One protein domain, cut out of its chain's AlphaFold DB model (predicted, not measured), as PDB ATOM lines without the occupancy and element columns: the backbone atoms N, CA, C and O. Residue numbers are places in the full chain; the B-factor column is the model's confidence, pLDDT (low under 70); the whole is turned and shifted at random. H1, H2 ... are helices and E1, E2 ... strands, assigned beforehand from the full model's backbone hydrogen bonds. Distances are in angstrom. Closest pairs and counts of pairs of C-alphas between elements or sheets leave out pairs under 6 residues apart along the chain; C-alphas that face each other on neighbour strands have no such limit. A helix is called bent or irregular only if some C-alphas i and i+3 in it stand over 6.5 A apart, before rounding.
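AT A GLANCE: This is residues 68 to 111 of the 118 residues of the protein "Transposase" of Odoribacter splanchnicus (UniProt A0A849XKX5). The model is a long hairpin of two strands, E1 and E2, with a small head of two helices, H1 and H2, at one end. H1 and H2 touch each other at nearly a right angle, while at the far end of the hairpin residues 87 to 92, the turn between the strands, stick out free. The printed part has 44 residues, with two named helices and two named strands in the order H1, E1, E2, H2; the sheet has the order E1 - E2 and is antiparallel, and the class is mixed, helices and strands. The whole is loose, with a radius of gyration of the C-alphas of 13.4 A, and has the outline of a rod that spans 44 by 15 by 15 A.

HOW THE PARTS SIT: From the first printed residue, the helix H1, residues 70 to 78, comes first, and a tight link of two residues joins it to the strand E1, residues 81 to 86. A short link of six residues leads on to the strand E2, residues 93 to 98. E1 and E2 are a hairpin of antiparallel neighbour strands, with 158 degrees between their directions. The C-alphas of Thr 82 and Thr 97 face each other at 4.3 A, and those of Lys 86 and Val 93 at 4.4 A. N 85 and O 94 are within hydrogen-bond range at 2.8 A, and so are N 98 and O 81 at 2.9 A. A tight link of two residues joins E2 to the helix H2, residues 101 to 110. H2 touches H1, and their lines stand about perpendicular, at 75 degrees. Their closest C-alphas, those of Leu 76 and His 103, are 6.6 A apart. H1 and E2 are apart, and so are E1 and H2. In H1 every O i to N i+4 pair is within hydrogen-bond range; in H2 1 of 6 such pairs is, beside 5 of 7 O i to N i+3 pairs.

IN THESE COORDINATES: H1 begins at C-alpha 70, at (-31.319, 24.121, -13.558), and measures 12.3 A from first to last C-alpha. E1 measures 16.0 A and ends at C-alpha 86, at (-40.601, -2.977, -30.663). E2 measures 15.6 A. H2 measures 14.2 A and ends at C-alpha 110, at (-28.989, 14.630, -24.902). H2 is irregular: C-alphas 105 and 108 are 7.5 A apart.

THE WHOLE: The two C-alphas farthest apart, those of Ser 69 and Leu 89, are 44.1 A from each other, and the first and last printed C-alphas, those of Met 68 and Asp 111, are 18.1 A apart. The printed part has no cut, and it has no long link. The mean pLDDT of the printed part is 82.6, and no printed residue is under 70.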
ATOM      1  N   MET A  68     -29.995  29.268 -18.682       85.31
ATOM      2  CA  MET A  68     -31.208  28.787 -18.016       85.31
ATOM      3  C   MET A  68     -30.908  28.296 -16.600       85.31
ATOM      4  O   MET A  68     -29.845  27.756 -16.315       85.31
ATOM      5  N   SER A  69     -31.871  28.465 -15.693       88.06
ATOM      6  CA  SER A  69     -31.799  27.855 -14.365       88.06
ATOM      7  C   SER A  69     -31.960  26.340 -14.473       88.06
ATOM      8  O   SER A  69     -32.824  25.881 -15.222       88.06
ATOM      9  N   VAL A  70     -31.232  25.590 -13.644       88.12
ATOM     10  CA  VAL A  70     -31.319  24.121 -13.558       88.12
ATOM     11  C   VAL A  70     -32.772  23.641 -13.459       88.12
ATOM     12  O   VAL A  70     -33.178  22.754 -14.198       88.12
ATOM     13  N   ASP A  71     -33.600  24.296 -12.644       88.44
ATOM     14  CA  ASP A  71     -35.015  23.932 -12.474       88.44
ATOM     15  C   ASP A  71     -35.832  24.019 -13.776       88.44
ATOM     16  O   ASP A  71     -36.697  23.182 -14.027       88.44
ATOM     17  N   LYS A  72     -35.543  25.010 -14.633       88.56
ATOM     18  CA  LYS A  72     -36.206  25.161 -15.939       88.56
ATOM     19  C   LYS A  72     -35.743  24.081 -16.910       88.56
ATOM     20  O   LYS A  72     -36.554  23.567 -17.670       88.56
ATOM     21  N   VAL A  73     -34.457  23.731 -16.870       89.38
ATOM     22  CA  VAL A  73     -33.900  22.637 -17.674       89.38
ATOM     23  C   VAL A  73     -34.533  21.311 -17.265       89.38
ATOM     24  O   VAL A  73     -35.010  20.583 -18.125       89.38
ATOM     25  N   LEU A  74     -34.644  21.041 -15.962       88.69
ATOM     26  CA  LEU A  74     -35.317  19.850 -15.443       88.69
ATOM     27  C   LEU A  74     -36.803  19.812 -15.823       88.69
ATOM     28  O   LEU A  74     -37.313  18.754 -16.180       88.69
ATOM     29  N   ALA A  75     -37.505  20.948 -15.779       88.56
ATOM     30  CA  ALA A  75     -38.902  21.023 -16.204       88.56
ATOM     31  C   ALA A  75     -39.074  20.705 -17.699       88.56
ATOM     32  O   ALA A  75     -39.977  19.957 -18.059       88.56
ATOM     33  N   LEU A  76     -38.185  21.217 -18.557       88.31
ATOM     34  CA  LEU A  76     -38.179  20.894 -19.985       88.31
ATOM     35  C   LEU A  76     -37.799  19.429 -20.236       88.31
ATOM     36  O   LEU A  76     -38.442  18.764 -21.045       88.31
ATOM     37  N   ALA A  77     -36.811  18.904 -19.511       87.31
ATOM     38  CA  ALA A  77     -36.394  17.511 -19.626       87.31
ATOM     39  C   ALA A  77     -37.535  16.543 -19.279       87.31
ATOM     40  O   ALA A  77     -37.752  15.574 -19.994       87.31
ATOM     41  N   LYS A  78     -38.343  16.853 -18.255       87.19
ATOM     42  CA  LYS A  78     -39.543  16.072 -17.901       87.19
ATOM     43  C   LYS A  78     -40.599  16.016 -19.010       87.19
ATOM     44  O   LYS A  78     -41.412  15.102 -19.015       87.19
ATOM     45  N   THR A  79     -40.622  16.995 -19.914       86.94
ATOM     46  CA  THR A  79     -41.582  17.043 -21.032       86.94
ATOM     47  C   THR A  79     -41.090  16.354 -22.303       86.94
ATOM     48  O   THR A  79     -41.840  16.283 -23.280       86.94
ATOM     49  N   ILE A  80     -39.846  15.868 -22.314       87.25
ATOM     50  CA  ILE A  80     -39.305  15.073 -23.412       87.25
ATOM     51  C   ILE A  80     -39.848  13.653 -23.282       87.25
ATOM     52  O   ILE A  80     -39.737  13.022 -22.234       87.25
ATOM     53  N   THR A  81     -40.452  13.156 -24.356       81.75
ATOM     54  CA  THR A  81     -40.982  11.795 -24.412       81.75
ATOM     55  C   THR A  81     -39.996  10.907 -25.153       81.75
ATOM     56  O   THR A  81     -39.589  11.221 -26.273       81.75
ATOM     57  N   THR A  82     -39.634   9.790 -24.535       83.31
ATOM     58  CA  THR A  82     -38.858   8.731 -25.176       83.31
ATOM     59  C   THR A  82     -39.817   7.629 -25.602       83.31
ATOM     60  O   THR A  82     -40.557   7.093 -24.778       83.31
ATOM     61  N   ILE A  83     -39.838   7.322 -26.895       83.56
ATOM     62  CA  ILE A  83     -40.688   6.286 -27.477       83.56
ATOM     63  C   ILE A  83     -39.830   5.042 -27.683       83.56
ATOM     64  O   ILE A  83     -38.766   5.114 -28.293       83.56
ATOM     65  N   GLN A  84     -40.300   3.904 -27.180       80.19
ATOM     66  CA  GLN A  84     -39.708   2.600 -27.456       80.19
ATOM     67  C   GLN A  84     -40.609   1.840 -28.422       80.19
ATOM     68  O   GLN A  84     -41.753   1.524 -28.100       80.19
ATOM     69  N   ILE A  85     -40.099   1.562 -29.616       82.00
ATOM     70  CA  ILE A  85     -40.802   0.828 -30.661       82.00
ATOM     71  C   ILE A  85     -40.188  -0.562 -30.739       82.00
ATOM     72  O   ILE A  85     -39.019  -0.722 -31.080       82.00
ATOM     73  N   LYS A  86     -40.985  -1.585 -30.433       81.81
ATOM     74  CA  LYS A  86     -40.601  -2.977 -30.663       81.81
ATOM     75  C   LYS A  86     -41.049  -3.379 -32.060       81.81
ATOM     76  O   LYS A  86     -42.251  -3.423 -32.322       81.81
ATOM     77  N   LEU A  87     -40.107  -3.669 -32.955       82.56
ATOM     78  CA  LEU A  87     -40.472  -4.098 -34.303       82.56
ATOM     79  C   LEU A  87     -41.062  -5.516 -34.252       82.56
ATOM     80  O   LEU A  87     -40.451  -6.414 -33.663       82.56
ATOM     81  N   PRO A  88     -42.219  -5.754 -34.894       77.94
ATOM     82  CA  PRO A  88     -42.886  -7.055 -34.860       77.94
ATOM     83  C   PRO A  88     -42.094  -8.142 -35.599       77.94
ATOM     84  O   PRO A  88     -42.207  -9.314 -35.256       77.94
ATOM     85  N   LEU A  89     -41.272  -7.753 -36.579       75.19
ATOM     86  CA  LEU A  89     -40.525  -8.673 -37.439       75.19
ATOM     87  C   LEU A  89     -39.150  -9.056 -36.872       75.19
ATOM     88  O   LEU A  89     -38.757 -10.209 -36.996       75.19
ATOM     89  N   ASN A  90     -38.440  -8.122 -36.224       75.88
ATOM     90  CA  ASN A  90     -37.048  -8.335 -35.801       75.88
ATOM     91  C   ASN A  90     -36.858  -8.462 -34.274       75.88
ATOM     92  O   ASN A  90     -35.743  -8.664 -33.812       75.88
ATOM     93  N   LYS A  91     -37.919  -8.313 -33.459       70.12
ATOM     94  CA  LYS A  91     -37.887  -8.263 -31.972       70.12
ATOM     95  C   LYS A  91     -36.955  -7.209 -31.345       70.12
ATOM     96  O   LYS A  91     -37.008  -7.040 -30.126       70.12
ATOM     97  N   GLU A  92     -36.168  -6.488 -32.134       77.38
ATOM     98  CA  GLU A  92     -35.354  -5.354 -31.712       77.38
ATOM     99  C   GLU A  92     -36.223  -4.207 -31.183       77.38
ATOM    100  O   GLU A  92     -37.318  -3.929 -31.692       77.38
ATOM    101  N   VAL A  93     -35.724  -3.551 -30.136       78.25
ATOM    102  CA  VAL A  93     -36.366  -2.408 -29.486       78.25
ATOM    103  C   VAL A  93     -35.609  -1.150 -29.888       78.25
ATOM    104  O   VAL A  93     -34.477  -0.940 -29.462       78.25
ATOM    105  N   TYR A  94     -36.245  -0.305 -30.692       77.44
ATOM    106  CA  TYR A  94     -35.720   1.003 -31.065       77.44
ATOM    107  C   TYR A  94     -36.197   2.025 -30.045       77.44
ATOM    108  O   TYR A  94     -37.397   2.194 -29.843       77.44
ATOM    109  N   THR A  95     -35.260   2.698 -29.389       77.81
ATOM    110  CA  THR A  95     -35.562   3.769 -28.437       77.81
ATOM    111  C   THR A  95     -35.233   5.098 -29.095       77.81
ATOM    112  O   THR A  95     -34.078   5.339 -29.431       77.81
ATOM    113  N   GLN A  96     -36.229   5.960 -29.285       77.56
ATOM    114  CA  GLN A  96     -36.036   7.284 -29.867       77.56
ATOM    115  C   GLN A  96     -36.559   8.372 -28.933       77.56
ATOM    116  O   GLN A  96     -37.709   8.354 -28.488       77.56
ATOM    117  N   THR A  97     -35.700   9.346 -28.644       82.94
ATOM    118  CA  THR A  97     -36.034  10.514 -27.826       82.94
ATOM    119  C   THR A  97     -36.573  11.631 -28.716       82.94
ATOM    120  O   THR A  97     -35.899  12.089 -29.635       82.94
ATOM    121  N   MET A  98     -37.797  12.088 -28.449       82.81
ATOM    122  CA  MET A  98     -38.480  13.087 -29.275       82.81
ATOM    123  C   MET A  98     -38.136  14.515 -28.825       82.81
ATOM    124  O   MET A  98     -38.772  15.092 -27.934       82.81
ATOM    125  N   LEU A  99     -37.137  15.123 -29.467       83.19
ATOM    126  CA  LEU A  99     -36.783  16.529 -29.264       83.19
ATOM    127  C   LEU A  99     -37.640  17.433 -30.166       83.19
ATOM    128  O   LEU A  99     -37.484  17.471 -31.380       83.19
ATOM    129  N   MET A 100     -38.574  18.169 -29.560       83.31
ATOM    130  CA  MET A 100     -39.415  19.164 -30.235       83.31
ATOM    131  C   MET A 100     -38.718  20.533 -30.284       83.31
ATOM    132  O   MET A 100     -37.791  20.785 -29.516       83.31
ATOM    133  N   ALA A 101     -39.242  21.480 -31.073       79.56
ATOM    134  CA  ALA A 101     -38.704  22.847 -31.176       79.56
ATOM    135  C   ALA A 101     -38.528  23.556 -29.814       79.56
ATOM    136  O   ALA A 101     -37.569  24.297 -29.598       79.56
ATOM    137  N   ARG A 102     -39.412  23.279 -28.845       80.56
ATOM    138  CA  ARG A 102     -39.310  23.811 -27.472       80.56
ATOM    139  C   ARG A 102     -38.134  23.239 -26.662       80.56
ATOM    140  O   ARG A 102     -37.694  23.876 -25.708       80.56
ATOM    141  N   HIS A 103     -37.623  22.064 -27.033       83.69
ATOM    142  CA  HIS A 103     -36.496  21.384 -26.387       83.69
ATOM    143  C   HIS A 103     -35.145  21.718 -27.045       83.69
ATOM    144  O   HIS A 103     -34.111  21.360 -26.494       83.69
ATOM    145  N   GLN A 104     -35.122  22.461 -28.161       80.94
ATOM    146  CA  GLN A 104     -33.896  22.763 -28.917       80.94
ATOM    147  C   GLN A 104     -32.794  23.397 -28.053       80.94
ATOM    148  O   GLN A 104     -31.613  23.111 -28.218       80.94
ATOM    149  N   LYS A 105     -33.185  24.229 -27.079       81.44
ATOM    150  CA  LYS A 105     -32.257  24.907 -26.158       81.44
ATOM    151  C   LYS A 105     -31.486  23.952 -25.246       81.44
ATOM    152  O   LYS A 105     -30.424  24.322 -24.760       81.44
ATOM    153  N   ILE A 106     -32.036  22.767 -24.993       83.56
ATOM    154  CA  ILE A 106     -31.436  21.732 -24.145       83.56
ATOM    155  C   ILE A 106     -31.022  20.495 -24.945       83.56
ATOM    156  O   ILE A 106     -30.534  19.551 -24.343       83.56
ATOM    157  N   ALA A 107     -31.188  20.505 -26.274       81.94
ATOM    158  CA  ALA A 107     -30.898  19.367 -27.146       81.94
ATOM    159  C   ALA A 107     -29.460  18.864 -26.975       81.94
ATOM    160  O   ALA A 107     -29.263  17.667 -26.821       81.94
ATOM    161  N   LYS A 108     -28.500  19.793 -26.840       81.69
ATOM    162  CA  LYS A 108     -27.084  19.484 -26.590       81.69
ATOM    163  C   LYS A 108     -26.853  18.568 -25.384       81.69
ATOM    164  O   LYS A 108     -25.896  17.819 -25.374       81.69
ATOM    165  N   LEU A 109     -27.715  18.615 -24.363       81.81
ATOM    166  CA  LEU A 109     -27.578  17.775 -23.163       81.81
ATOM    167  C   LEU A 109     -27.905  16.294 -23.419       81.81
ATOM    168  O   LEU A 109     -27.639  15.466 -22.550       81.81
ATOM    169  N   PHE A 110     -28.545  15.978 -24.544       80.44
ATOM    170  CA  PHE A 110     -28.989  14.630 -24.902       80.44
ATOM    171  C   PHE A 110     -28.100  13.973 -25.959       80.44
ATOM    172  O   PHE A 110     -28.351  12.823 -26.305       80.44
ATOM    173  N   ASP A 111     -27.074  14.675 -26.442       79.88
ATOM    174  CA  ASP A 111     -26.066  14.091 -27.320       79.88
ATOM    175  C   ASP A 111     -25.160  13.163 -26.490       79.88
ATOM    176  O   ASP A 111     -24.700  13.541 -25.410       79.88
TER     177      ASP A 111